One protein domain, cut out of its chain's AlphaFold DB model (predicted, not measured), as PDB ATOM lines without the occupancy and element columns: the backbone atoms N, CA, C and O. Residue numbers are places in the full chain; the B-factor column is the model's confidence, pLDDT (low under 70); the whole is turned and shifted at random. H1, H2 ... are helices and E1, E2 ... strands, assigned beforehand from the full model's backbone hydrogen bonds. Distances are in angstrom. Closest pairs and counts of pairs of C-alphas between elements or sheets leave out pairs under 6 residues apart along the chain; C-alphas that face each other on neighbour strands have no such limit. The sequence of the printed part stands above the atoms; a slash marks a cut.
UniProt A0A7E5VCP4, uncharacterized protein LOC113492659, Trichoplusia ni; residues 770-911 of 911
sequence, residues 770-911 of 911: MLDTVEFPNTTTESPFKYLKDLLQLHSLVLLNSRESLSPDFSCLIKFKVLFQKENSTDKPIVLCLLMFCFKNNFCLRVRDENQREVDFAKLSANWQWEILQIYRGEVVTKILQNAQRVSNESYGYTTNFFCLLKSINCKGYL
ATOM      1  N   MET A 770      21.943  15.993  48.415       96.75
ATOM      2  CA  MET A 770      21.917  15.991  49.877       96.75
ATOM      3  C   MET A 770      20.571  16.529  50.364       96.75
ATOM      4  O   MET A 770      20.308  17.732  50.290       96.75
ATOM      5  N   LEU A 771      19.718  15.625  50.844       96.75
ATOM      6  CA  LEU A 771      18.375  15.923  51.337       96.75
ATOM      7  C   LEU A 771      18.328  15.924  52.867       96.75
ATOM      8  O   LEU A 771      19.028  15.168  53.538       96.75
ATOM      9  N   ASP A 772      17.495  16.795  53.414       96.50
ATOM     10  CA  ASP A 772      17.473  17.131  54.830       96.50
ATOM     11  C   ASP A 772      16.036  17.194  55.349       96.50
ATOM     12  O   ASP A 772      15.216  17.967  54.851       96.50
ATOM     13  N   THR A 773      15.744  16.382  56.363       97.38
ATOM     14  CA  THR A 773      14.494  16.381  57.137       97.38
ATOM     15  C   THR A 773      14.807  16.225  58.626       97.38
ATOM     16  O   THR A 773      15.962  16.044  59.011       97.38
ATOM     17  N   VAL A 774      13.783  16.292  59.481       96.19
ATOM     18  CA  VAL A 774      13.931  16.037  60.925       96.19
ATOM     19  C   VAL A 774      14.234  14.555  61.182       96.19
ATOM     20  O   VAL A 774      14.959  14.220  62.115       96.19
ATOM     21  N   GLU A 775      13.692  13.677  60.340       96.81
ATOM     22  CA  GLU A 775      13.821  12.224  60.396       96.81
ATOM     23  C   GLU A 775      15.121  11.717  59.750       96.81
ATOM     24  O   GLU A 775      15.755  10.805  60.277       96.81
ATOM     25  N   PHE A 776      15.534  12.326  58.634       96.25
ATOM     26  CA  PHE A 776      16.733  11.972  57.871       96.25
ATOM     27  C   PHE A 776      17.560  13.232  57.528       96.25
ATOM     28  O   PHE A 776      17.490  13.740  56.400       96.25
ATOM     29  N   PRO A 777      18.326  13.788  58.485       96.12
ATOM     30  CA  PRO A 777      19.159  14.969  58.259       96.12
ATOM     31  C   PRO A 777      20.374  14.663  57.364       96.12
ATOM     32  O   PRO A 777      20.918  13.560  57.403       96.12
ATOM     33  N   ASN A 778      20.820  15.655  56.581       95.69
ATOM     34  CA  ASN A 778      22.020  15.640  55.716       95.69
ATOM     35  C   ASN A 778      22.244  14.345  54.894       95.69
ATOM     36  O   ASN A 778      23.379  13.934  54.660       95.69
ATOM     37  N   THR A 779      21.180  13.666  54.476       96.81
ATOM     38  CA  THR A 779      21.263  12.345  53.848       96.81
ATOM     39  C   THR A 779      21.533  12.484  52.354       96.81
ATOM     40  O   THR A 779      20.717  13.023  51.604       96.81
ATOM     41  N   THR A 780      22.672  11.975  51.897       96.50
ATOM     42  CA  THR A 780      23.006  11.921  50.471       96.50
ATOM     43  C   THR A 780      22.289  10.747  49.802       96.50
ATOM     44  O   THR A 780      22.331   9.616  50.285       96.50
ATOM     45  N   THR A 781      21.597  11.001  48.688       96.31
ATOM     46  CA  THR A 781      20.832   9.969  47.971       96.31
ATOM     47  C   THR A 781      21.052  10.007  46.460       96.31
ATOM     48  O   THR A 781      21.140  11.071  45.848       96.31
ATOM     49  N   GLU A 782      21.093   8.816  45.857       96.25
ATOM     50  CA  GLU A 782      21.038   8.598  44.401       96.25
ATOM     51  C   GLU A 782      19.584   8.621  43.877       96.25
ATOM     52  O   GLU A 782      19.345   8.619  42.671       96.25
ATOM     53  N   SER A 783      18.588   8.650  44.774       96.69
ATOM     54  CA  SER A 783      17.167   8.758  44.432       96.69
ATOM     55  C   SER A 783      16.373   9.539  45.493       96.69
ATOM     56  O   SER A 783      16.024   8.995  46.549       96.69
ATOM     57  N   PRO A 784      16.018  10.807  45.212       97.62
ATOM     58  CA  PRO A 784      15.034  11.566  45.980       97.62
ATOM     59  C   PRO A 784      13.668  10.881  46.092       97.62
ATOM     60  O   PRO A 784      13.025  10.988  47.134       97.62
ATOM     61  N   PHE A 785      13.235  10.121  45.076       97.19
ATOM     62  CA  PHE A 785      11.995   9.338  45.166       97.19
ATOM     63  C   PHE A 785      12.088   8.202  46.187       97.19
ATOM     64  O   PHE A 785      11.118   7.967  46.907       97.19
ATOM     65  N   LYS A 786      13.242   7.528  46.302       97.31
ATOM     66  CA  LYS A 786      13.470   6.538  47.362       97.31
ATOM     67  C   LYS A 786      13.469   7.202  48.742       97.31
ATOM     68  O   LYS A 786      12.734   6.761  49.612       97.31
ATOM     69  N   TYR A 787      14.203   8.301  48.912       97.88
ATOM     70  CA  TYR A 787      14.230   9.063  50.167       97.88
ATOM     71  C   TYR A 787      12.823   9.510  50.609       97.88
ATOM     72  O   TYR A 787      12.433   9.309  51.757       97.88
ATOM     73  N   LEU A 788      12.018  10.039  49.678       98.19
ATOM     74  CA  LEU A 788      10.617  10.384  49.931       98.19
ATOM     75  C   LEU A 788       9.766   9.149  50.274       98.19
ATOM     76  O   LEU A 788       8.925   9.231  51.163       98.19
ATOM     77  N   LYS A 789       9.964   8.011  49.598       98.06
ATOM     78  CA  LYS A 789       9.251   6.757  49.891       98.06
ATOM     79  C   LYS A 789       9.548   6.253  51.305       98.06
ATOM     80  O   LYS A 789       8.609   5.945  52.036       98.06
ATOM     81  N   ASP A 790      10.820   6.237  51.690       98.19
ATOM     82  CA  ASP A 790      11.277   5.798  53.009       98.19
ATOM     83  C   ASP A 790      10.729   6.740  54.112       98.19
ATOM     84  O   ASP A 790      10.218   6.275  55.134       98.19
ATOM     85  N   LEU A 791      10.711   8.061  53.867       98.19
ATOM     86  CA  LEU A 791      10.106   9.073  54.751       98.19
ATOM     87  C   LEU A 791       8.585   8.907  54.894       98.19
ATOM     88  O   LEU A 791       8.053   8.940  56.003       98.19
ATOM     89  N   LEU A 792       7.868   8.714  53.785       98.19
ATOM     90  CA  LEU A 792       6.419   8.490  53.796       98.19
ATOM     91  C   LEU A 792       6.063   7.210  54.564       98.19
ATOM     92  O   LEU A 792       5.099   7.213  55.335       98.19
ATOM     93  N   GLN A 793       6.869   6.152  54.416       97.94
ATOM     94  CA  GLN A 793       6.654   4.868  55.079       97.94
ATOM     95  C   GLN A 793       6.791   4.963  56.608       97.94
ATOM     96  O   GLN A 793       5.971   4.367  57.310       97.94
ATOM     97  N   LEU A 794       7.730   5.766  57.136       97.81
ATOM     98  CA  LEU A 794       7.797   6.076  58.578       97.81
ATOM     99  C   LEU A 794       6.485   6.687  59.104       97.81
ATOM    100  O   LEU A 794       6.047   6.376  60.211       97.81
ATOM    101  N   HIS A 795       5.818   7.504  58.286       97.69
ATOM    102  CA  HIS A 795       4.543   8.157  58.605       97.69
ATOM    103  C   HIS A 795       3.305   7.360  58.148       97.69
ATOM    104  O   HIS A 795       2.201   7.903  58.069       97.69
ATOM    105  N   SER A 796       3.456   6.054  57.885       97.88
ATOM    106  CA  SER A 796       2.378   5.134  57.466       97.88
ATOM    107  C   SER A 796       1.681   5.493  56.140       97.88
ATOM    108  O   SER A 796       0.563   5.037  55.871       97.88
ATOM    109  N   LEU A 797       2.339   6.282  55.286       98.31
ATOM    110  CA  LEU A 797       1.930   6.556  53.909       98.31
ATOM    111  C   LEU A 797       2.756   5.686  52.951       98.31
ATOM    112  O   LEU A 797       3.951   5.493  53.148       98.31
ATOM    113  N   VAL A 798       2.135   5.151  51.902       98.19
ATOM    114  CA  VAL A 798       2.797   4.226  50.969       98.19
ATOM    115  C   VAL A 798       2.958   4.899  49.613       98.19
ATOM    116  O   VAL A 798       1.962   5.221  48.969       98.19
ATOM    117  N   LEU A 799       4.198   5.086  49.153       98.25
ATOM    118  CA  LEU A 799       4.482   5.515  47.781       98.25
ATOM    119  C   LEU A 799       4.743   4.286  46.896       98.25
ATOM    120  O   LEU A 799       5.798   3.644  46.972       98.25
ATOM    121  N   LEU A 800       3.754   3.958  46.067       97.75
ATOM    122  CA  LEU A 800       3.827   2.900  45.063       97.75
ATOM    123  C   LEU A 800       4.854   3.248  43.980       97.75
ATOM    124  O   LEU A 800       5.029   4.415  43.615       97.75
ATOM    125  N   ASN A 801       5.527   2.228  43.453       96.06
ATOM    126  CA  ASN A 801       6.473   2.391  42.353       96.06
ATOM    127  C   ASN A 801       5.722   2.747  41.054       96.06
ATOM    128  O   ASN A 801       4.600   2.295  40.828       96.06
ATOM    129  N   SER A 802       6.343   3.517  40.154       93.62
ATOM    130  CA  SER A 802       5.698   3.991  38.913       93.62
ATOM    131  C   SER A 802       5.155   2.866  38.020       93.62
ATOM    132  O   SER A 802       4.122   3.040  37.372       93.62
ATOM    133  N   ARG A 803       5.832   1.708  38.017       92.88
ATOM    134  CA  ARG A 803       5.470   0.511  37.240       92.88
ATOM    135  C   ARG A 803       4.335  -0.329  37.849       92.88
ATOM    136  O   ARG A 803       3.845  -1.231  37.179       92.88
ATOM    137  N   GLU A 804       3.929  -0.089  39.097       95.00
ATOM    138  CA  GLU A 804       2.925  -0.926  39.773       95.00
ATOM    139  C   GLU A 804       1.520  -0.687  39.206       95.00
ATOM    140  O   GLU A 804       1.085   0.454  39.020       95.00
ATOM    141  N   SER A 805       0.801  -1.773  38.911       95.50
ATOM    142  CA  SER A 805      -0.567  -1.738  38.393       95.50
ATOM    143  C   SER A 805      -1.522  -1.166  39.440       95.50
ATOM    144  O   SER A 805      -1.733  -1.774  40.489       95.50
ATOM    145  N   LEU A 806      -2.109  -0.005  39.152       97.19
ATOM    146  CA  LEU A 806      -3.051   0.650  40.056       97.19
ATOM    147  C   LEU A 806      -4.404  -0.069  40.056       97.19
ATOM    148  O   LEU A 806      -4.919  -0.421  38.996       97.19
ATOM    149  N   SER A 807      -4.994  -0.234  41.243       97.00
ATOM    150  CA  SER A 807      -6.401  -0.633  41.368       97.00
ATOM    151  C   SER A 807      -7.307   0.409  40.691       97.00
ATOM    152  O   SER A 807      -6.993   1.601  40.778       97.00
ATOM    153  N   PRO A 808      -8.452   0.029  40.088       96.81
ATOM    154  CA  PRO A 808      -9.462   0.989  39.626       96.81
ATOM    155  C   PRO A 808      -9.947   1.973  40.708       96.81
ATOM    156  O   PRO A 808     -10.467   3.029  40.363       96.81
ATOM    157  N   ASP A 809      -9.737   1.684  41.999       97.62
ATOM    158  CA  ASP A 809     -10.062   2.598  43.105       97.62
ATOM    159  C   ASP A 809      -9.162   3.855  43.180       97.62
ATOM    160  O   ASP A 809      -9.463   4.797  43.923       97.62
ATOM    161  N   PHE A 810      -8.030   3.887  42.461       98.25
ATOM    162  CA  PHE A 810      -7.083   5.003  42.515       98.25
ATOM    163  C   PHE A 810      -7.617   6.254  41.814       98.25
ATOM    164  O   PHE A 810      -7.646   6.362  40.588       98.25
ATOM    165  N   SER A 811      -7.947   7.266  42.614       98.12
ATOM    166  CA  SER A 811      -8.397   8.560  42.110       98.12
ATOM    167  C   SER A 811      -7.213   9.401  41.627       98.12
ATOM    168  O   SER A 811      -6.282   9.681  42.385       98.12
ATOM    169  N   CYS A 812      -7.256   9.839  40.366       98.38
ATOM    170  CA  CYS A 812      -6.295  10.785  39.800       98.38
ATOM    171  C   CYS A 812      -6.534  12.189  40.383       98.38
ATOM    172  O   CYS A 812      -7.488  12.866  40.004       98.38
ATOM    173  N   LEU A 813      -5.662  12.645  41.287       98.19
ATOM    174  CA  LEU A 813      -5.780  13.959  41.930       98.19
ATOM    175  C   LEU A 813      -5.354  15.104  41.003       98.19
ATOM    176  O   LEU A 813      -5.942  16.187  41.042       98.19
ATOM    177  N   ILE A 814      -4.339  14.883  40.163       98.12
ATOM    178  CA  ILE A 814      -3.946  15.827  39.110       98.12
ATOM    179  C   ILE A 814      -3.276  15.101  37.941       98.12
ATOM    180  O   ILE A 814      -2.558  14.118  38.130       98.12
ATOM    181  N   LYS A 815      -3.478  15.644  36.741       98.00
ATOM    182  CA  LYS A 815      -2.734  15.345  35.516       98.00
ATOM    183  C   LYS A 815      -2.423  16.674  34.836       98.00
ATOM    184  O   LYS A 815      -3.345  17.438  34.558       98.00
ATOM    185  N   PHE A 816      -1.153  16.953  34.576       97.69
ATOM    186  CA  PHE A 816      -0.709  18.192  33.933       97.69
ATOM    187  C   PHE A 816       0.536  17.945  33.074       97.69
ATOM    188  O   PHE A 816       1.143  16.876  33.148       97.69
ATOM    189  N   LYS A 817       0.886  18.904  32.213       97.69
ATOM    190  CA  LYS A 817       2.158  18.916  31.479       97.69
ATOM    191  C   LYS A 817       3.059  19.994  32.073       97.69
ATOM    192  O   LYS A 817       2.567  21.060  32.429       97.69
ATOM    193  N   VAL A 818       4.353  19.710  32.141       96.81
ATOM    194  CA  VAL A 818       5.417  20.656  32.483       96.81
ATOM    195  C   VAL A 818       6.417  20.659  31.337       96.81
ATOM    196  O   VAL A 818       6.720  19.607  30.776       96.81
ATOM    197  N   LEU A 819       6.898  21.844  30.980       96.38
ATOM    198  CA  LEU A 819       7.935  22.054  29.982       96.38
ATOM    199  C   LEU A 819       9.183  22.526  30.726       96.38
ATOM    200  O   LEU A 819       9.179  23.601  31.317       96.38
ATOM    201  N   PHE A 820      10.227  21.703  30.716       94.12
ATOM    202  CA  PHE A 820      11.518  22.027  31.307       94.12
ATOM    203  C   PHE A 820      12.410  22.648  30.233       94.12
ATOM    204  O   PHE A 820      12.740  22.003  29.233       94.12
ATOM    205  N   GLN A 821      12.792  23.905  30.443       91.81
ATOM    206  CA  GLN A 821      13.855  24.549  29.679       91.81
ATOM    207  C   GLN A 821      15.202  24.140  30.288       91.81
ATOM    208  O   GLN A 821      15.337  24.074  31.508       91.81
ATOM    209  N   LYS A 822      16.181  23.819  29.443       87.06
ATOM    210  CA  LYS A 822      17.530  23.414  29.853       87.06
ATOM    211  C   LYS A 822      18.462  24.596  29.593       87.06
ATOM    212  O   LYS A 822      18.743  24.891  28.437       87.06
ATOM    213  N   GLU A 823      18.898  25.258  30.664       78.12
ATOM    214  CA  GLU A 823      19.497  26.610  30.658       78.12
ATOM    215  C   GLU A 823      20.551  26.847  29.565       78.12
ATOM    216  O   GLU A 823      20.546  27.888  28.919       78.12
ATOM    217  N   ASN A 824      21.432  25.868  29.338       77.88
ATOM    218  CA  ASN A 824      22.640  26.019  28.524       77.88
ATOM    219  C   ASN A 824      22.633  25.170  27.235       77.88
ATOM    220  O   ASN A 824      23.678  24.667  26.821       77.88
ATOM    221  N   SER A 825      21.474  24.944  26.604       73.62
ATOM    222  CA  SER A 825      21.413  24.194  25.337       73.62
ATOM    223  C   SER A 825      20.285  24.623  24.408       73.62
ATOM    224  O   SER A 825      19.149  24.777  24.842       73.62
ATOM    225  N   THR A 826      20.579  24.645  23.108       86.00
ATOM    226  CA  THR A 826      19.619  24.789  21.998       86.00
ATOM    227  C   THR A 826      18.727  23.555  21.771       86.00
ATOM    228  O   THR A 826      17.962  23.517  20.806       86.00
ATOM    229  N   ASP A 827      18.807  22.547  22.645       87.12
ATOM    230  CA  ASP A 827      17.962  21.354  22.605       87.12
ATOM    231  C   ASP A 827      16.473  21.706  22.755       87.12
ATOM    232  O   ASP A 827      16.090  22.599  23.515       87.12
ATOM    233  N   LYS A 828      15.607  20.936  22.087       91.56
ATOM    234  CA  LYS A 828      14.150  21.039  22.254       91.56
ATOM    235  C   LYS A 828      13.781  20.874  23.745       91.56
ATOM    236  O   LYS A 828      14.203  19.886  24.353       91.56
ATOM    237  N   PRO A 829      12.965  21.768  24.337       93.38
ATOM    238  CA  PRO A 829      12.624  21.693  25.755       93.38
ATOM    239  C   PRO A 829      11.849  20.412  26.086       93.38
ATOM    240  O   PRO A 829      10.997  19.953  25.320       93.38
ATOM    241  N   ILE A 830      12.139  19.838  27.253       94.62
ATOM    242  CA  ILE A 830      11.657  18.510  27.639       94.62
ATOM    243  C   ILE A 830      10.249  18.639  28.223       94.62
ATOM    244  O   ILE A 830      10.052  19.218  29.291       94.62
ATOM    245  N   VAL A 831       9.256  18.082  27.527       96.38
ATOM    246  CA  VAL A 831       7.859  18.077  27.978       96.38
ATOM    247  C   VAL A 831       7.551  16.773  28.711       96.38
ATOM    248  O   VAL A 831       7.501  15.706  28.097       96.38
ATOM    249  N   LEU A 832       7.288  16.862  30.016       97.25
ATOM    250  CA  LEU A 832       6.849  15.739  30.847       97.25
ATOM    251  C   LEU A 832       5.381  15.912  31.248       97.25
ATOM    252  O   LEU A 832       4.955  16.985  31.676       97.25
ATOM    253  N   CYS A 833       4.592  14.844  31.157       98.06
ATOM    254  CA  CYS A 833       3.261  14.786  31.749       98.06
ATOM    255  C   CYS A 833       3.350  14.150  33.142       98.06
ATOM    256  O   CYS A 833       3.736  12.988  33.277       98.06
ATOM    257  N   LEU A 834       2.998  14.923  34.167       97.94
ATOM    258  CA  LEU A 834       3.039  14.530  35.573       97.94
ATOM    259  C   LEU A 834       1.629  14.156  36.050       97.94
ATOM    260  O   LEU A 834       0.665  14.898  35.824       97.94
ATOM    261  N   LEU A 835       1.502  12.995  36.698       98.25
ATOM    262  CA  LEU A 835       0.246  12.457  37.223       98.25
ATOM    263  C   LEU A 835       0.414  12.011  38.678       98.25
ATOM    264  O   LEU A 835       1.371  11.313  39.010       98.25
ATOM    265  N   MET A 836      -0.544  12.374  39.535       98.31
ATOM    266  CA  MET A 836      -0.607  11.914  40.927       98.31
ATOM    267  C   MET A 836      -1.936  11.214  41.195       98.31
ATOM    268  O   MET A 836      -3.004  11.793  40.992       98.31
ATOM    269  N   PHE A 837      -1.855   9.987  41.702       98.50
ATOM    270  CA  PHE A 837      -2.989   9.156  42.092       98.50
ATOM    271  C   PHE A 837      -2.974   8.914  43.604       98.50
ATOM    272  O   PHE A 837      -1.905   8.822  44.211       98.50
ATOM    273  N   CYS A 838      -4.155   8.783  44.206       98.38
ATOM    274  CA  CYS A 838      -4.331   8.535  45.635       98.38
ATOM    275  C   CYS A 838      -5.449   7.513  45.889       98.38
ATOM    276  O   CYS A 838      -6.520   7.585  45.282       98.38
ATOM    277  N   PHE A 839      -5.204   6.589  46.819       98.06
ATOM    278  CA  PHE A 839      -6.205   5.705  47.408       98.06
ATOM    279  C   PHE A 839      -5.890   5.475  48.893       98.06
ATOM    280  O   PHE A 839      -4.962   4.743  49.252       98.06
ATOM    281  N   LYS A 840      -6.683   6.100  49.773       97.00
ATOM    282  CA  LYS A 840      -6.459   6.131  51.231       97.00
ATOM    283  C   LYS A 840      -5.053   6.672  51.546       97.00
ATOM    284  O   LYS A 840      -4.749   7.794  51.156       97.00
ATOM    285  N   ASN A 841      -4.204   5.891  52.212       97.94
ATOM    286  CA  ASN A 841      -2.813   6.230  52.525       97.94
ATOM    287  C   ASN A 841      -1.808   5.865  51.411       97.94
ATOM    288  O   ASN A 841      -0.607   6.055  51.600       97.94
ATOM    289  N   ASN A 842      -2.272   5.327  50.277       98.38
ATOM    290  CA  ASN A 842      -1.430   4.905  49.158       98.38
ATOM    291  C   ASN A 842      -1.412   5.985  48.075       98.38
ATOM    292  O   ASN A 842      -2.464   6.443  47.620       98.38
ATOM    293  N   PHE A 843      -0.219   6.337  47.618       98.50
ATOM    294  CA  PHE A 843       0.032   7.319  46.573       98.50
ATOM    295  C   PHE A 843       0.802   6.674  45.430       98.50
ATOM    296  O   PHE A 843       1.650   5.814  45.650       98.50
ATOM    297  N   CYS A 844       0.550   7.122  44.205       98.25
ATOM    298  CA  CYS A 844       1.395   6.799  43.063       98.25
ATOM    299  C   CYS A 844       1.670   8.071  42.268       98.25
ATOM    300  O   CYS A 844       0.747   8.807  41.910       98.25
ATOM    301  N   LEU A 845       2.947   8.315  41.991       98.12
ATOM    302  CA  LEU A 845       3.401   9.352  41.079       98.12
ATOM    303  C   LEU A 845       3.809   8.673  39.772       98.12
ATOM    304  O   LEU A 845       4.536   7.680  39.784       98.12
ATOM    305  N   ARG A 846       3.324   9.187  38.641       97.94
ATOM    306  CA  ARG A 846       3.680   8.692  37.307       97.94
ATOM    307  C   ARG A 846       4.131   9.849  36.430       97.94
ATOM    308  O   ARG A 846       3.492  10.900  36.391       97.94
ATOM    309  N   VAL A 847       5.222   9.620  35.711       97.81
ATOM    310  CA  VAL A 847       5.792  10.540  34.727       97.81
ATOM    311  C   VAL A 847       5.625   9.907  33.357       97.81
ATOM    312  O   VAL A 847       5.864   8.710  33.191       97.81
ATOM    313  N   ARG A 848       5.212  10.697  32.371       98.00
ATOM    314  CA  ARG A 848       5.172  10.298  30.964       98.00
ATOM    315  C   ARG A 848       5.940  11.295  30.110       98.00
ATOM    316  O   ARG A 848       5.911  12.488  30.404       98.00
ATOM    317  N   ASP A 849       6.605  10.808  29.072       96.94
ATOM    318  CA  ASP A 849       7.274  11.657  28.085       96.94
ATOM    319  C   ASP A 849       6.266  12.315  27.118       96.94
ATOM    320  O   ASP A 849       5.044  12.143  27.225       96.94
ATOM    321  N   GLU A 850       6.780  13.066  26.142       95.62
ATOM    322  CA  GLU A 850       5.986  13.659  25.060       95.62
ATOM    323  C   GLU A 850       5.193  12.600  24.263       95.62
ATOM    324  O   GLU A 850       4.053  12.849  23.864       95.62
ATOM    325  N   ASN A 851       5.748  11.388  24.125       96.44
ATOM    326  CA  ASN A 851       5.155  10.229  23.449       96.44
ATOM    327  C   ASN A 851       4.164   9.434  24.329       96.44
ATOM    328  O   ASN A 851       3.696   8.369  23.926       96.44
ATOM    329  N   GLN A 852       3.840   9.929  25.530       95.25
ATOM    330  CA  GLN A 852       3.009   9.280  26.555       95.25
ATOM    331  C   GLN A 852       3.554   7.957  27.136       95.25
ATOM    332  O   GLN A 852       2.834   7.282  27.880       95.25
ATOM    333  N   ARG A 853       4.810   7.596  26.855       96.56
ATOM    334  CA  ARG A 853       5.504   6.432  27.428       96.56
ATOM    335  C   ARG A 853       5.818   6.705  28.895       96.56
ATOM    336  O   ARG A 853       6.241   7.804  29.242       96.56
ATOM    337  N   GLU A 854       5.603   5.722  29.765       96.50
ATOM    338  CA  GLU A 854       5.857   5.892  31.201       96.50
ATOM    339  C   GLU A 854       7.361   5.858  31.499       96.50
ATOM    340  O   GLU A 854       8.066   4.911  31.151       96.50
ATOM    341  N   VAL A 855       7.845   6.932  32.125       96.38
ATOM    342  CA  VAL A 855       9.253   7.138  32.466       96.38
ATOM    343  C   VAL A 855       9.510   6.561  33.853       96.38
ATOM    344  O   VAL A 855       8.788   6.840  34.812       96.38
ATOM    345  N   ASP A 856      10.551   5.744  33.961       95.81
ATOM    346  CA  ASP A 856      10.949   5.124  35.218       95.81
ATOM    347  C   ASP A 856      11.845   6.064  36.035       95.81
ATOM    348  O   ASP A 856      12.903   6.479  35.561       95.81
ATOM    349  N   PHE A 857      11.459   6.355  37.282       93.50
ATOM    350  CA  PHE A 857      12.270   7.145  38.210       93.50
ATOM    351  C   PHE A 857      13.661   6.543  38.429       93.50
ATOM    352  O   PHE A 857      14.621   7.295  38.556       93.50
ATOM    353  N   ALA A 858      13.797   5.211  38.397       93.19
ATOM    354  CA  ALA A 858      15.087   4.534  38.539       93.19
ATOM    355  C   ALA A 858      16.043   4.766  37.349       93.19
ATOM    356  O   ALA A 858      17.222   4.435  37.443       93.19
ATOM    357  N   LYS A 859      15.551   5.332  36.236       94.44
ATOM    358  CA  LYS A 859      16.351   5.741  35.067       94.44
ATOM    359  C   LYS A 859      16.598   7.256  34.996       94.44
ATOM    360  O   LYS A 859      17.331   7.699  34.117       94.44
ATOM    361  N   LEU A 860      15.997   8.048  35.887       94.81
ATOM    362  CA  LEU A 860      16.230   9.492  35.989       94.81
ATOM    363  C   LEU A 860      17.348   9.771  37.000       94.81
ATOM    364  O   LEU A 860      17.382   9.159  38.067       94.81
ATOM    365  N   SER A 861      18.231  10.729  36.705       95.31
ATOM    366  CA  SER A 861      19.249  11.163  37.671       95.31
ATOM    367  C   SER A 861      18.612  11.805  38.908       95.31
ATOM    368  O   SER A 861      17.473  12.283  38.862       95.31
ATOM    369  N   ALA A 862      19.347  11.842  40.023       95.81
ATOM    370  CA  ALA A 862      18.846  12.399  41.277       95.81
ATOM    371  C   ALA A 862      18.377  13.861  41.125       95.81
ATOM    372  O   ALA A 862      17.346  14.230  41.681       95.81
ATOM    373  N   ASN A 863      19.053  14.667  40.300       94.81
ATOM    374  CA  ASN A 863      18.661  16.053  40.026       94.81
ATOM    375  C   ASN A 863      17.289  16.114  39.324       94.81
ATOM    376  O   ASN A 863      16.387  16.791  39.805       94.81
ATOM    377  N   TRP A 864      17.075  15.332  38.256       95.19
ATOM    378  CA  TRP A 864      15.771  15.251  37.572       95.19
ATOM    379  C   TRP A 864      14.651  14.742  38.484       95.19
ATOM    380  O   TRP A 864      13.525  15.236  38.433       95.19
ATOM    381  N   GLN A 865      14.958  13.768  39.340       96.75
ATOM    382  CA  GLN A 865      14.040  13.301  40.372       96.75
ATOM    383  C   GLN A 865      13.670  14.420  41.362       96.75
ATOM    384  O   GLN A 865      12.502  14.543  41.726       96.75
ATOM    385  N   TRP A 866      14.633  15.246  41.781       97.00
ATOM    386  CA  TRP A 866      14.396  16.356  42.704       97.00
ATOM    387  C   TRP A 866      13.564  17.484  42.078       97.00
ATOM    388  O   TRP A 866      12.592  17.916  42.694       97.00
ATOM    389  N   GLU A 867      13.850  17.891  40.839       96.12
ATOM    390  CA  GLU A 867      13.072  18.931  40.143       96.12
ATOM    391  C   GLU A 867      11.595  18.537  39.965       96.12
ATOM    392  O   GLU A 867      10.684  19.337  40.196       96.12
ATOM    393  N   ILE A 868      11.324  17.262  39.660       96.88
ATOM    394  CA  ILE A 868       9.952  16.735  39.605       96.88
ATOM    395  C   ILE A 868       9.268  16.826  40.983       96.88
ATOM    396  O   ILE A 868       8.087  17.171  41.056       96.88
ATOM    397  N   LEU A 869       9.986  16.568  42.082       97.38
ATOM    398  CA  LEU A 869       9.450  16.711  43.442       97.38
ATOM    399  C   LEU A 869       9.241  18.178  43.857       97.38
ATOM    400  O   LEU A 869       8.249  18.470  44.528       97.38
ATOM    401  N   GLN A 870      10.097  19.105  43.425       96.69
ATOM    402  CA  GLN A 870       9.946  20.543  43.690       96.69
ATOM    403  C   GLN A 870       8.676  21.113  43.049       96.69
ATOM    404  O   GLN A 870       7.946  21.869  43.692       96.69
ATOM    405  N   ILE A 871       8.321  20.666  41.840       97.00
ATOM    406  CA  ILE A 871       7.030  21.004  41.219       97.00
ATOM    407  C   ILE A 871       5.867  20.548  42.111       97.00
ATOM    408  O   ILE A 871       4.963  21.336  42.391       97.00
ATOM    409  N   TYR A 872       5.910  19.317  42.631       97.25
ATOM    410  CA  TYR A 872       4.909  18.823  43.585       97.25
ATOM    411  C   TYR A 872       4.951  19.521  44.958       97.25
ATOM    412  O   TYR A 872       3.964  19.449  45.686       97.25
ATOM    413  N   ARG A 873       6.031  20.226  45.318       96.31
ATOM    414  CA  ARG A 873       6.130  21.067  46.527       96.31
ATOM    415  C   ARG A 873       5.493  22.455  46.338       96.31
ATOM    416  O   ARG A 873       5.028  23.045  47.320       96.31
ATOM    417  N   GLY A 874       5.478  22.952  45.097       94.94
ATOM    418  CA  GLY A 874       5.057  24.297  44.688       94.94
ATOM    419  C   GLY A 874       3.552  24.481  44.430       94.94
ATOM    420  O   GLY A 874       2.698  23.996  45.174       94.94
ATOM    421  N   GLU A 875       3.210  25.243  43.386       92.88
ATOM    422  CA  GLU A 875       1.856  25.780  43.156       92.88
ATOM    423  C   GLU A 875       0.749  24.719  43.069       92.88
ATOM    424  O   GLU A 875      -0.361  24.914  43.584       92.88
ATOM    425  N   VAL A 876       1.038  23.580  42.425       96.81
ATOM    426  CA  VAL A 876       0.040  22.531  42.157       96.81
ATOM    427  C   VAL A 876      -0.526  21.899  43.427       96.81
ATOM    428  O   VAL A 876      -1.645  21.393  43.372       96.81
ATOM    429  N   VAL A 877       0.159  22.004  44.576       97.62
ATOM    430  CA  VAL A 877      -0.339  21.546  45.890       97.62
ATOM    431  C   VAL A 877      -1.760  22.044  46.157       97.62
ATOM    432  O   VAL A 877      -2.605  21.281  46.618       97.62
ATOM    433  N   THR A 878      -2.060  23.300  45.812       97.75
ATOM    434  CA  THR A 878      -3.391  23.902  46.011       97.75
ATOM    435  C   THR A 878      -4.487  23.160  45.235       97.75
ATOM    436  O   THR A 878      -5.511  22.782  45.806       97.75
ATOM    437  N   LYS A 879      -4.245  22.881  43.950       98.06
ATOM    438  CA  LYS A 879      -5.160  22.168  43.045       98.06
ATOM    439  C   LYS A 879      -5.283  20.688  43.423       98.06
ATOM    440  O   LYS A 879      -6.383  20.139  43.389       98.06
ATOM    441  N   ILE A 880      -4.181  20.055  43.835       98.38
ATOM    442  CA  ILE A 880      -4.164  18.652  44.278       98.38
ATOM    443  C   ILE A 880      -4.979  18.489  45.570       98.38
ATOM    444  O   ILE A 880      -5.799  17.577  45.651       98.38
ATOM    445  N   LEU A 881      -4.826  19.392  46.545       98.31
ATOM    446  CA  LEU A 881      -5.615  19.382  47.783       98.31
ATOM    447  C   LEU A 881      -7.110  19.617  47.520       98.31
ATOM    448  O   LEU A 881      -7.937  18.869  48.040       98.31
ATOM    449  N   GLN A 882      -7.474  20.578  46.663       98.25
ATOM    450  CA  GLN A 882      -8.873  20.796  46.261       98.25
ATOM    451  C   GLN A 882      -9.490  19.556  45.593       98.25
ATOM    452  O   GLN A 882     -10.635  19.202  45.874       98.25
ATOM    453  N   ASN A 883      -8.740  18.857  44.736       98.25
ATOM    454  CA  ASN A 883      -9.220  17.624  44.113       98.25
ATOM    455  C   ASN A 883      -9.271  16.447  45.100       98.25
ATOM    456  O   ASN A 883     -10.234  15.688  45.070       98.25
ATOM    457  N   ALA A 884      -8.323  16.331  46.035       98.25
ATOM    458  CA  ALA A 884      -8.394  15.342  47.112       98.25
ATOM    459  C   ALA A 884      -9.634  15.547  47.998       98.25
ATOM    460  O   ALA A 884     -10.297  14.571  48.340       98.25
ATOM    461  N   GLN A 885      -9.997  16.802  48.291       98.38
ATOM    462  CA  GLN A 885     -11.220  17.160  49.020       98.38
ATOM    463  C   GLN A 885     -12.501  16.767  48.269       98.38
ATOM    464  O   GLN A 885     -13.467  16.338  48.895       98.38
ATOM    465  N   ARG A 886     -12.503  16.874  46.932       98.19
ATOM    466  CA  ARG A 886     -13.612  16.413  46.074       98.19
ATOM    467  C   ARG A 886     -13.739  14.887  46.029       98.19
ATOM    468  O   ARG A 886     -14.850  14.397  45.873       98.19
ATOM    469  N   VAL A 887     -12.627  14.156  46.154       97.81
ATOM    470  CA  VAL A 887     -12.617  12.682  46.204       97.81
ATOM    471  C   VAL A 887     -13.146  12.186  47.551       97.81
ATOM    472  O   VAL A 887     -14.133  11.458  47.586       97.81
ATOM    473  N   SER A 888     -12.515  12.573  48.666       97.88
ATOM    474  CA  SER A 888     -13.054  12.333  50.012       97.88
ATOM    475  C   SER A 888     -12.314  13.133  51.091       97.88
ATOM    476  O   SER A 888     -11.136  13.463  50.955       97.88
ATOM    477  N   ASN A 889     -12.967  13.361  52.235       97.75
ATOM    478  CA  ASN A 889     -12.317  13.961  53.408       97.75
ATOM    479  C   ASN A 889     -11.143  13.112  53.947       97.75
ATOM    480  O   ASN A 889     -10.200  13.667  54.508       97.75
ATOM    481  N   GLU A 890     -11.169  11.786  53.763       97.69
ATOM    482  CA  GLU A 890     -10.056  10.903  54.142       97.69
ATOM    483  C   GLU A 890      -8.865  11.094  53.192       97.69
ATOM    484  O   GLU A 890      -7.748  11.350  53.642       97.69
ATOM    485  N   SER A 891      -9.113  11.079  51.877       97.81
ATOM    486  CA  SER A 891      -8.117  11.381  50.841       97.81
ATOM    487  C   SER A 891      -7.497  12.763  51.042       97.81
ATOM    488  O   SER A 891      -6.282  12.902  50.911       97.81
ATOM    489  N   TYR A 892      -8.289  13.774  51.410       98.38
ATOM    490  CA  TYR A 892      -7.792  15.103  51.771       98.38
ATOM    491  C   TYR A 892      -6.844  15.071  52.976       98.38
ATOM    492  O   TYR A 892      -5.769  15.668  52.915       98.38
ATOM    493  N   GLY A 893      -7.193  14.344  54.043       98.19
ATOM    494  CA  GLY A 893      -6.339  14.179  55.223       98.19
ATOM    495  C   GLY A 893      -4.992  13.533  54.886       98.19
ATOM    496  O   GLY A 893      -3.942  14.105  55.179       98.19
ATOM    497  N   TYR A 894      -5.006  12.392  54.191       98.50
ATOM    498  CA  TYR A 894      -3.774  11.720  53.760       98.50
ATOM    499  C   TYR A 894      -2.943  12.584  52.802       98.50
ATOM    500  O   TYR A 894      -1.725  12.659  52.946       98.50
ATOM    501  N   THR A 895      -3.582  13.276  51.853       98.50
ATOM    502  CA  THR A 895      -2.896  14.151  50.881       98.50
ATOM    503  C   THR A 895      -2.297  15.388  51.559       98.50
ATOM    504  O   THR A 895      -1.211  15.827  51.191       98.50
ATOM    505  N   THR A 896      -2.952  15.920  52.596       98.38
ATOM    506  CA  THR A 896      -2.393  16.997  53.430       98.38
ATOM    507  C   THR A 896      -1.128  16.521  54.140       98.38
ATOM    508  O   THR A 896      -0.095  17.177  54.028       98.38
ATOM    509  N   ASN A 897      -1.163  15.345  54.776       98.19
ATOM    510  CA  ASN A 897       0.011  14.767  55.439       98.19
ATOM    511  C   ASN A 897       1.161  14.499  54.448       98.19
ATOM    512  O   ASN A 897       2.302  14.858  54.733       98.19
ATOM    513  N   PHE A 898       0.859  13.952  53.264       98.44
ATOM    514  CA  PHE A 898       1.827  13.759  52.177       98.44
ATOM    515  C   PHE A 898       2.541  15.071  51.814       98.44
ATOM    516  O   PHE A 898       3.767  15.103  51.739       98.44
ATOM    517  N   PHE A 899       1.804  16.177  51.649       98.00
ATOM    518  CA  PHE A 899       2.416  17.472  51.330       98.00
ATOM    519  C   PHE A 899       3.104  18.155  52.508       98.00
ATOM    520  O   PHE A 899       4.051  18.901  52.276       98.00
ATOM    521  N   CYS A 900       2.699  17.903  53.755       98.12
ATOM    522  CA  CYS A 900       3.465  18.344  54.921       98.12
ATOM    523  C   CYS A 900       4.859  17.698  54.948       98.12
ATOM    524  O   CYS A 900       5.840  18.400  55.184       98.12
ATOM    525  N   LEU A 901       4.951  16.403  54.629       98.25
ATOM    526  CA  LEU A 901       6.216  15.664  54.562       98.25
ATOM    527  C   LEU A 901       7.041  16.043  53.326       98.25
ATOM    528  O   LEU A 901       8.225  16.330  53.452       98.25
ATOM    529  N   LEU A 902       6.430  16.172  52.144       98.06
ATOM    530  CA  LEU A 902       7.144  16.668  50.960       98.06
ATOM    531  C   LEU A 902       7.686  18.096  51.168       98.06
ATOM    532  O   LEU A 902       8.730  18.448  50.626       98.06
ATOM    533  N   LYS A 903       7.003  18.924  51.971       97.62
ATOM    534  CA  LYS A 903       7.457  20.280  52.300       97.62
ATOM    535  C   LYS A 903       8.534  20.345  53.383       97.62
ATOM    536  O   LYS A 903       9.217  21.369  53.413       97.62
ATOM    537  N   SER A 904       8.710  19.319  54.223       97.62
ATOM    538  CA  SER A 904       9.797  19.291  55.214       97.62
ATOM    539  C   SER A 904      11.157  18.942  54.604       97.62
ATOM    540  O   SER A 904      12.171  19.306  55.193       97.62
ATOM    541  N   ILE A 905      11.189  18.314  53.419       97.81
ATOM    542  CA  ILE A 905      12.433  18.003  52.705       97.81
ATOM    543  C   ILE A 905      13.077  19.284  52.173       97.81
ATOM    544  O   ILE A 905      12.513  19.966  51.316       97.81
ATOM    545  N   ASN A 906      14.298  19.568  52.615       97.00
ATOM    546  CA  ASN A 906      15.151  20.607  52.047       97.00
ATOM    547  C   ASN A 906      16.326  19.967  51.300       97.00
ATOM    548  O   ASN A 906      16.919  19.011  51.785       97.00
ATOM    549  N   CYS A 907      16.682  20.505  50.134       95.75
ATOM    550  CA  CYS A 907      17.951  20.182  49.487       95.75
ATOM    551  C   CYS A 907      19.021  21.147  50.008       95.75
ATOM    552  O   CYS A 907      18.789  22.355  50.045       95.75
ATOM    553  N   LYS A 908      20.172  20.610  50.422       91.56
ATOM    554  CA  LYS A 908      21.332  21.381  50.904       91.56
ATOM    555  C   LYS A 908      22.448  21.527  49.866       91.56
ATOM    556  O   LYS A 908      23.421  22.222  50.130       91.56
ATOM    557  N   GLY A 909      22.316  20.880  48.708       81.44
ATOM    558  CA  GLY A 909      23.269  20.978  47.608       81.44
ATOM    559  C   GLY A 909      23.216  19.784  46.655       81.44
ATOM    560  O   GLY A 909      22.760  18.692  47.013       81.44
ATOM    561  N   TYR A 910      23.720  20.023  45.446       79.44
ATOM    562  CA  TYR A 910      24.080  18.998  44.470       79.44
ATOM    563  C   TYR A 910      25.541  18.581  44.703       79.44
ATOM    564  O   TYR A 910      26.381  19.447  44.951       79.44
ATOM    565  N   LEU A 911      25.816  17.274  44.651       63.12
ATOM    566  CA  LEU A 911      27.124  16.634  44.852       63.12
ATOM    567  C   LEU A 911      27.493  15.759  43.643       63.12
ATOM    568  O   LEU A 911      26.591  15.041  43.140       63.12
TER     569      LEU A 911
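AT A GLANCE: This is residues 770 to 911 of the 911 residues of the protein "uncharacterized protein LOC113492659" of Trichoplusia ni (UniProt A0A7E5VCP4). A twisted sheet of four strands, E3, E6, E5 and E4, has all four helices over one of its faces and no named helix over the other. On the far side of H1 and H2 lies a small sheet of E2, E1 and E7, so placed that these two helices sit between the two sheets, while H3 and H4 fold as a helical hairpin over the large sheet alone. The printed part has 142 residues with four named helices and seven named strands, in the order E1 E2 H1 E3 E4 E5 E6 H2 H3 H4 E7. The large sheet runs E3 E6 E5 E4 and is mixed, the small one runs E2 E1 E7 and is antiparallel, and the class is mixed, helices and strands. The whole is compact, with a radius of gyration of the C-alphas of 15.0 A and spans of 45, 37 and 27 A.

IN THESE COORDINATES: In the large sheet, E4 is residues 811 to 820, 26.4 A long, E5 is residues 830 to 839, 29.6 A, E6 is residues 842 to 848, 20.1 A, and E3 is residues 798 to 800. C-alpha 811, where E4 begins, is at (-8.397, 8.560, 42.110). Of the helices, H4 is the longest, residues 889 to 904, 22.8 A. H3 is residues 876 to 887, 16.5 A, H2 is residues 862 to 873, 16.3 A, and H1 is residues 784 to 794, 15.5 A. In the small sheet, E1 is residues 770 to 772, beginning with C-alpha 770 at (21.917, 15.991, 49.877). E2 is residues 779 to 781, and E7 is residues 906 to 910, ending with C-alpha 910 at (24.080, 18.998, 44.470).

HOW THE PARTS SIT: E4, E5 and E6 form a meander, each strand the antiparallel neighbour of the one before. The hairpin E4 and E5 has N 818 and O 832 at 2.8 A; the hairpin E5 and E6 has N 833 and O 848 at 2.8 A. E3, an edge strand, is parallel to E6, with N 800 and O 843 at 2.8 A. H1, H2, H3 and H4 lie on the same face of this sheet, making two layers, helices on one face of a sheet. H3 is over E4 at a height over the sheet of 8.8 A and runs along the strands, at 12 degrees to E4 on the local plane. H4 is over E5, and only just over E6 with 3 C-alphas, at a height of 9.8 A. H3 and H4 touch at Ala 884 and Tyr 892, their closest C-alphas, 4.7 A apart, at a shallow tilt of 20 degrees, opposite ways. H1 and H2 touch at a steep tilt of 56 degrees, the same way; their closest C-alphas, of Pro 784 and Trp 866, are 5.8 A apart. H4 touches H1 with residues 898 to 902 alone, and the closest C-alphas, of Leu 792 and Phe 898, are 7.2 A apart. The helix packing is mostly crossed. H1 and H2 are also on the small sheet, on the same face, at heights of 11.2 A and 10.7 A. There E1 is antiparallel to E7, with N 772 and O 906 at 2.8 A, and to E2 in a hairpin, with N 779 and O 771 at 2.8 A. E1, E2 and E7 are apart from E3, E4, E5 and E6. In H1, H2, H3 and H4 every O i to N i+4 pair is within hydrogen-bond range.

THE WHOLE: The two C-alphas farthest apart, of Thr 826 and Asn 889, are 46.1 A apart, while those of Met 770 and Leu 911, the first and last printed, are 7.3 A apart. The printed part has no cut and ends at the chain's last residue. The link from E6 to H2, residues 849 to 861, is long; in it residues 854 to 855 pair antiparallel with residues 847 to 848 of E6. The mean pLDDT of the printed part is 95.8, and residue 911 is under 70.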